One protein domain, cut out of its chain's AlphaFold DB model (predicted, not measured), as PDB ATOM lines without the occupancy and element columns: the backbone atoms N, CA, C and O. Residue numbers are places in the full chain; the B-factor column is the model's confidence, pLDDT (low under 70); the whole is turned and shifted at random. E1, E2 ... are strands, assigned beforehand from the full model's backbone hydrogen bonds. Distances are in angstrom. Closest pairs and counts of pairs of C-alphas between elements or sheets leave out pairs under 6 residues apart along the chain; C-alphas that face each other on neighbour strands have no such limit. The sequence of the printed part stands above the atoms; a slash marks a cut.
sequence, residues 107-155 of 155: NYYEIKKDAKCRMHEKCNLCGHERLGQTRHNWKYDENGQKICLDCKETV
ATOM      1  N   ASN A 107      98.095  92.212 120.419       95.56
ATOM      2  CA  ASN A 107      97.696  91.010 121.140       95.56
ATOM      3  C   ASN A 107      96.265  90.624 120.737       95.56
ATOM      4  O   ASN A 107      95.306  91.338 121.043       95.56
ATOM      5  N   TYR A 108      96.139  89.536 119.984       97.62
ATOM      6  CA  TYR A 108      94.883  89.079 119.399       97.62
ATOM      7  C   TYR A 108      94.256  87.961 120.229       97.62
ATOM      8  O   TYR A 108      94.947  87.044 120.662       97.62
ATOM      9  N   TYR A 109      92.936  88.012 120.387       96.88
ATOM     10  CA  TYR A 109      92.143  86.925 120.952       96.88
ATOM     11  C   TYR A 109      91.086  86.457 119.953       96.88
ATOM     12  O   TYR A 109      90.604  87.222 119.114       96.88
ATOM     13  N   GLU A 110      90.736  85.179 120.036       97.12
ATOM     14  CA  GLU A 110      89.745  84.557 119.163       97.12
ATOM     15  C   GLU A 110      88.336  85.002 119.555       97.12
ATOM     16  O   GLU A 110      87.952  84.925 120.721       97.12
ATOM     17  N   ILE A 111      87.557  85.455 118.571       97.06
ATOM     18  CA  ILE A 111      86.179  85.917 118.785       97.06
ATOM     19  C   ILE A 111      85.137  84.953 118.219       97.06
ATOM     20  O   ILE A 111      84.096  84.740 118.835       97.06
ATOM     21  N   LYS A 112      85.386  84.372 117.042       95.94
ATOM     22  CA  LYS A 112      84.475  83.417 116.395       95.94
ATOM     23  C   LYS A 112      85.207  82.579 115.356       95.94
ATOM     24  O   LYS A 112      86.210  83.016 114.803       95.94
ATOM     25  N   LYS A 113      84.660  81.409 115.039       96.75
ATOM     26  CA  LYS A 113      85.088  80.569 113.914       96.75
ATOM     27  C   LYS A 113      84.084  80.702 112.772       96.75
ATOM     28  O   LYS A 113      82.881  80.678 113.026       96.75
ATOM     29  N   ASP A 114      84.555  80.862 111.536       95.06
ATOM     30  CA  ASP A 114      83.677  80.903 110.364       95.06
ATOM     31  C   ASP A 114      83.324  79.499 109.832       95.06
ATOM     32  O   ASP A 114      83.856  78.480 110.278       95.06
ATOM     33  N   ALA A 115      82.427  79.442 108.843       94.00
ATOM     34  CA  ALA A 115      81.995  78.187 108.219       94.00
ATOM     35  C   ALA A 115      83.124  77.435 107.480       94.00
ATOM     36  O   ALA A 115      82.965  76.267 107.136       94.00
ATOM     37  N   LYS A 116      84.267  78.087 107.239       94.56
ATOM     38  CA  LYS A 116      85.479  77.508 106.642       94.56
ATOM     39  C   LYS A 116      86.547  77.199 107.699       94.56
ATOM     40  O   LYS A 116      87.715  77.047 107.357       94.56
ATOM     41  N   CYS A 117      86.165  77.112 108.974       95.38
ATOM     42  CA  CYS A 117      87.058  76.876 110.109       95.38
ATOM     43  C   CYS A 117      88.126  77.953 110.347       95.38
ATOM     44  O   CYS A 117      89.057  77.715 111.117       95.38
ATOM     45  N   ARG A 118      88.023  79.133 109.731       96.69
ATOM     46  CA  ARG A 118      88.968  80.229 109.965       96.69
ATOM     47  C   ARG A 118      88.585  80.952 111.246       96.69
ATOM     48  O   ARG A 118      87.426  81.340 111.423       96.69
ATOM     49  N   MET A 119      89.552  81.140 112.136       97.31
ATOM     50  CA  MET A 119      89.343  81.934 113.339       97.31
ATOM     51  C   MET A 119      89.336  83.415 112.973       97.31
ATOM     52  O   MET A 119      90.259  83.909 112.341       97.31
ATOM     53  N   HIS A 120      88.294  84.136 113.364       97.81
ATOM     54  CA  HIS A 120      88.327  85.587 113.432       97.81
ATOM     55  C   HIS A 120      88.929  85.979 114.773       97.81
ATOM     56  O   HIS A 120      88.535  85.457 115.821       97.81
ATOM     57  N   GLU A 121      89.859  86.917 114.728       98.25
ATOM     58  CA  GLU A 121      90.578  87.408 115.889       98.25
ATOM     59  C   GLU A 121      90.402  88.916 116.012       98.25
ATOM     60  O   GLU A 121      90.297  89.622 115.008       98.25
ATOM     61  N   LYS A 122      90.411  89.412 117.248       98.31
ATOM     62  CA  LYS A 122      90.329  90.839 117.557       98.31
ATOM     63  C   LYS A 122      91.467  91.245 118.475       98.31
ATOM     64  O   LYS A 122      91.811  90.515 119.401       98.31
ATOM     65  N   CYS A 123      92.082  92.389 118.207       98.12
ATOM     66  CA  CYS A 123      93.096  92.934 119.092       98.12
ATOM     67  C   CYS A 123      92.428  93.433 120.375       98.12
ATOM     68  O   CYS A 123      91.453  94.184 120.323       98.12
ATOM     69  N   ASN A 124      92.964  93.027 121.524       96.50
ATOM     70  CA  ASN A 124      92.438  93.404 122.834       96.50
ATOM     71  C   ASN A 124      92.587  94.900 123.160       96.50
ATOM     72  O   ASN A 124      91.912  95.377 124.066       96.50
ATOM     73  N   LEU A 125      93.458  95.615 122.439       96.38
ATOM     74  CA  LEU A 125      93.756  97.021 122.679       96.38
ATOM     75  C   LEU A 125      93.088  97.926 121.639       96.38
ATOM     76  O   LEU A 125      92.158  98.649 121.971       96.38
ATOM     77  N   CYS A 126      93.506  97.847 120.373       97.31
ATOM     78  CA  CYS A 126      93.006  98.744 119.324       97.31
ATOM     79  C   CYS A 126      91.688  98.295 118.674       97.31
ATOM     80  O   CYS A 126      91.144  98.985 117.817       97.31
ATOM     81  N   GLY A 127      91.191  97.098 119.001       97.25
ATOM     82  CA  GLY A 127      89.975  96.552 118.399       97.25
ATOM     83  C   GLY A 127      90.097  96.138 116.927       97.25
ATOM     84  O   GLY A 127      89.098  95.699 116.364       97.25
ATOM     85  N   HIS A 128      91.286  96.223 116.317       97.69
ATOM     86  CA  HIS A 128      91.536  95.739 114.957       97.69
ATOM     87  C   HIS A 128      91.162  94.256 114.819       97.69
ATOM     88  O   HIS A 128      91.534  93.438 115.663       97.69
ATOM     89  N   GLU A 129      90.450  93.908 113.748       97.44
ATOM     90  CA  GLU A 129      90.008  92.541 113.465       97.44
ATOM     91  C   GLU A 129      90.801  91.934 112.306       97.44
ATOM     92  O   GLU A 129      91.100  92.605 111.319       97.44
ATOM     93  N   ARG A 130      91.122  90.641 112.403       96.88
ATOM     94  CA  ARG A 130      91.809  89.896 111.339       96.88
ATOM     95  C   ARG A 130      91.309  88.460 111.221       96.88
ATOM     96  O   ARG A 130      90.670  87.926 112.128       96.88
ATOM     97  N   LEU A 131      91.657  87.817 110.108       96.94
ATOM     98  CA  LEU A 131      91.595  86.364 109.993       96.94
ATOM     99  C   LEU A 131      92.867  85.765 110.605       96.94
ATOM    100  O   LEU A 131      93.978  86.094 110.193       96.94
ATOM    101  N   GLY A 132      92.678  84.920 111.610       94.19
ATOM    102  CA  GLY A 132      93.693  84.100 112.246       94.19
ATOM    103  C   GLY A 132      93.867  82.747 111.560       94.19
ATOM    104  O   GLY A 132      93.592  82.573 110.371       94.19
ATOM    105  N   GLN A 133      94.334  81.769 112.333       95.19
ATOM    106  CA  GLN A 133      94.589  80.418 111.831       95.19
ATOM    107  C   GLN A 133      93.294  79.652 111.528       95.19
ATOM    108  O   GLN A 133      92.256  79.861 112.158       95.19
ATOM    109  N   THR A 134      93.371  78.708 110.592       96.06
ATOM    110  CA  THR A 134      92.310  77.720 110.381       96.06
ATOM    111  C   THR A 134      92.410  76.626 111.438       96.06
ATOM    112  O   THR A 134      93.472  76.030 111.623       96.06
ATOM    113  N   ARG A 135      91.304  76.336 112.130       94.31
ATOM    114  CA  ARG A 135      91.212  75.278 113.142       94.31
ATOM    115  C   ARG A 135      90.003  74.392 112.900       94.31
ATOM    116  O   ARG A 135      88.869  74.738 113.232       94.31
ATOM    117  N   HIS A 136      90.274  73.223 112.344       95.75
ATOM    118  CA  HIS A 136      89.272  72.196 112.110       95.75
ATOM    119  C   HIS A 136      88.985  71.400 113.380       95.75
ATOM    120  O   HIS A 136      89.901  71.033 114.117       95.75
ATOM    121  N   ASN A 137      87.714  71.062 113.585       94.06
ATOM    122  CA  ASN A 137      87.317  70.031 114.533       94.06
ATOM    123  C   ASN A 137      87.141  68.705 113.785       94.06
ATOM    124  O   ASN A 137      86.197  68.560 113.011       94.06
ATOM    125  N   TRP A 138      88.072  67.769 113.946       96.12
ATOM    126  CA  TRP A 138      88.117  66.537 113.153       96.12
ATOM    127  C   TRP A 138      87.388  65.376 113.830       96.12
ATOM    128  O   TRP A 138      87.489  65.193 115.039       96.12
ATOM    129  N   LYS A 139      86.739  64.532 113.025       96.06
ATOM    130  CA  LYS A 139      86.291  63.188 113.408       96.06
ATOM    131  C   LYS A 139      86.626  62.185 112.309       96.06
ATOM    132  O   LYS A 139      86.876  62.584 111.177       96.06
ATOM    133  N   TYR A 140      86.571  60.902 112.633       95.94
ATOM    134  CA  TYR A 140      86.577  59.841 111.630       95.94
ATOM    135  C   TYR A 140      85.136  59.453 111.281       95.94
ATOM    136  O   TYR A 140      84.271  59.452 112.163       95.94
ATOM    137  N   ASP A 141      84.858  59.205 110.004       91.56
ATOM    138  CA  ASP A 141      83.591  58.629 109.553       91.56
ATOM    139  C   ASP A 141      83.604  57.086 109.627       91.56
ATOM    140  O   ASP A 141      84.580  56.478 110.069       91.56
ATOM    141  N   GLU A 142      82.508  56.447 109.209       91.19
ATOM    142  CA  GLU A 142      82.359  54.981 109.200       91.19
ATOM    143  C   GLU A 142      83.349  54.277 108.255       91.19
ATOM    144  O   GLU A 142      83.655  53.102 108.447       91.19
ATOM    145  N   ASN A 143      83.893  55.004 107.276       91.25
ATOM    146  CA  ASN A 143      84.895  54.520 106.328       91.25
ATOM    147  C   ASN A 143      86.334  54.785 106.811       91.25
ATOM    148  O   ASN A 143      87.288  54.475 106.100       91.25
ATOM    149  N   GLY A 144      86.509  55.378 107.999       91.44
ATOM    150  CA  GLY A 144      87.812  55.769 108.533       91.44
ATOM    151  C   GLY A 144      88.400  57.036 107.900       91.44
ATOM    152  O   GLY A 144      89.573  57.333 108.124       91.44
ATOM    153  N   GLN A 145      87.618  57.805 107.140       93.69
ATOM    154  CA  GLN A 145      88.033  59.083 106.565       93.69
ATOM    155  C   GLN A 145      87.976  60.195 107.618       93.69
ATOM    156  O   GLN A 145      87.000  60.322 108.364       93.69
ATOM    157  N   LYS A 146      89.012  61.040 107.676       95.75
ATOM    158  CA  LYS A 146      89.057  62.173 108.603       95.75
ATOM    159  C   LYS A 146      88.249  63.331 108.026       95.75
ATOM    160  O   LYS A 146      88.678  63.965 107.072       95.75
ATOM    161  N   ILE A 147      87.096  63.631 108.616       95.81
ATOM    162  CA  ILE A 147      86.183  64.697 108.191       95.81
ATOM    163  C   ILE A 147      86.062  65.790 109.254       95.81
ATOM    164  O   ILE A 147      85.947  65.522 110.454       95.81
ATOM    165  N   CYS A 148      86.068  67.050 108.830       95.38
ATOM    166  CA  CYS A 148      85.833  68.176 109.714       95.38
ATOM    167  C   CYS A 148      84.338  68.308 110.034       95.38
ATOM    168  O   CYS A 148      83.481  68.354 109.150       95.38
ATOM    169  N   LEU A 149      84.011  68.422 111.318       93.38
ATOM    170  CA  LEU A 149      82.651  68.596 111.811       93.38
ATOM    171  C   LEU A 149      82.019  69.913 111.367       93.38
ATOM    172  O   LEU A 149      80.813  69.929 111.111       93.38
ATOM    173  N   ASP A 150      82.811  70.976 111.245       93.25
ATOM    174  CA  ASP A 150      82.296  72.309 110.941       93.25
ATOM    175  C   ASP A 150      82.243  72.571 109.427       93.25
ATOM    176  O   ASP A 150      81.172  72.864 108.905       93.25
ATOM    177  N   CYS A 151      83.364  72.414 108.707       93.88
ATOM    178  CA  CYS A 151      83.450  72.757 107.278       93.88
ATOM    179  C   CYS A 151      83.287  71.573 106.312       93.88
ATOM    180  O   CYS A 151      83.294  71.784 105.103       93.88
ATOM    181  N   LYS A 152      83.155  70.341 106.823       92.81
ATOM    182  CA  LYS A 152      83.006  69.096 106.034       92.81
ATOM    183  C   LYS A 152      84.177  68.752 105.107       92.81
ATOM    184  O   LYS A 152      84.059  67.834 104.307       92.81
ATOM    185  N   GLU A 153      85.304  69.444 105.241       91.44
ATOM    186  CA  GLU A 153      86.554  69.080 104.575       91.44
ATOM    187  C   GLU A 153      87.024  67.695 105.021       91.44
ATOM    188  O   GLU A 153      86.794  67.304 106.167       91.44
ATOM    189  N   THR A 154      87.679  66.965 104.126       90.19
ATOM    190  CA  THR A 154      88.197  65.616 104.367       90.19
ATOM    191  C   THR A 154      89.691  65.552 104.068       90.19
ATOM    192  O   THR A 154      90.114  66.135 103.070       90.19
ATOM    193  N   VAL A 155      90.465  64.828 104.885       85.25
ATOM    194  CA  VAL A 155      91.920  64.612 104.720       85.25
ATOM    195  C   VAL A 155      92.251  63.128 104.788       85.25
ATOM    196  O   VAL A 155      91.603  62.423 105.598       85.25
TER     197      VAL A 155
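What this domain is: This is residues 107 to 155 of the 155 residues of an uncharacterized protein of Campylobacter jejuni (UniProt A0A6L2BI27). A rod of two small lobes set end to end: a twisted three-strand sheet, E1 to E3, at one end and a short two-strand hairpin, E4 and E5, at the other, joined by residues 135 to 137. After E5 the last residues, 149 to 155, form a tail with no named element. The printed part has 49 residues, with five named strands in the order E1 E2 E3 E4 E5 and no named helix; the class is all strand, with 24 of the 49 residues in named elements. Both sheets are antiparallel, in the orders E1 - E2 - E3 and E4 - E5. The whole is loose, with a radius of gyration of the C-alphas of 13.8 A and spans of 47 by 14 by 12 A.

Where its parts are: E1, residues 108 to 113, begins at C-alpha 108 at (94.883, 89.079, 119.399) and is 14.1 A long. E2, residues 118 to 123, is 16.2 A long, and E3, residues 129 to 134, is 15.3 A long. E4, residues 138 to 140, and E5, residues 146 to 148, are short; E5 ends at C-alpha 148 at (85.833, 68.176, 109.714).

How they stand to each other: E1, E2 and E3 form a meander, each strand the antiparallel neighbour of the one before, with E1 and E3 as edge strands. The sheet is only just strongly twisted, its C-alphas up to 4.4 A off the best plane. In the hairpin of E1 and E2, at 144 degrees, N 109 and O 122 are within hydrogen-bond range at 2.9 A. In the hairpin of E2 and E3, at 143 degrees, N 132 and O 119 are at 2.7 A. E3 and E4 are apart. In the hairpin of E4 and E5, at 139 degrees, N 147 and O 139 are at 2.8 A.

The domain as a whole: The two C-alphas farthest apart, those of Cys 126 and Asn 143, are 46.8 A apart. The printed part has no cut, and the four links between strands are tight. The mean pLDDT of the printed part is 95.2, and no printed residue is under 70.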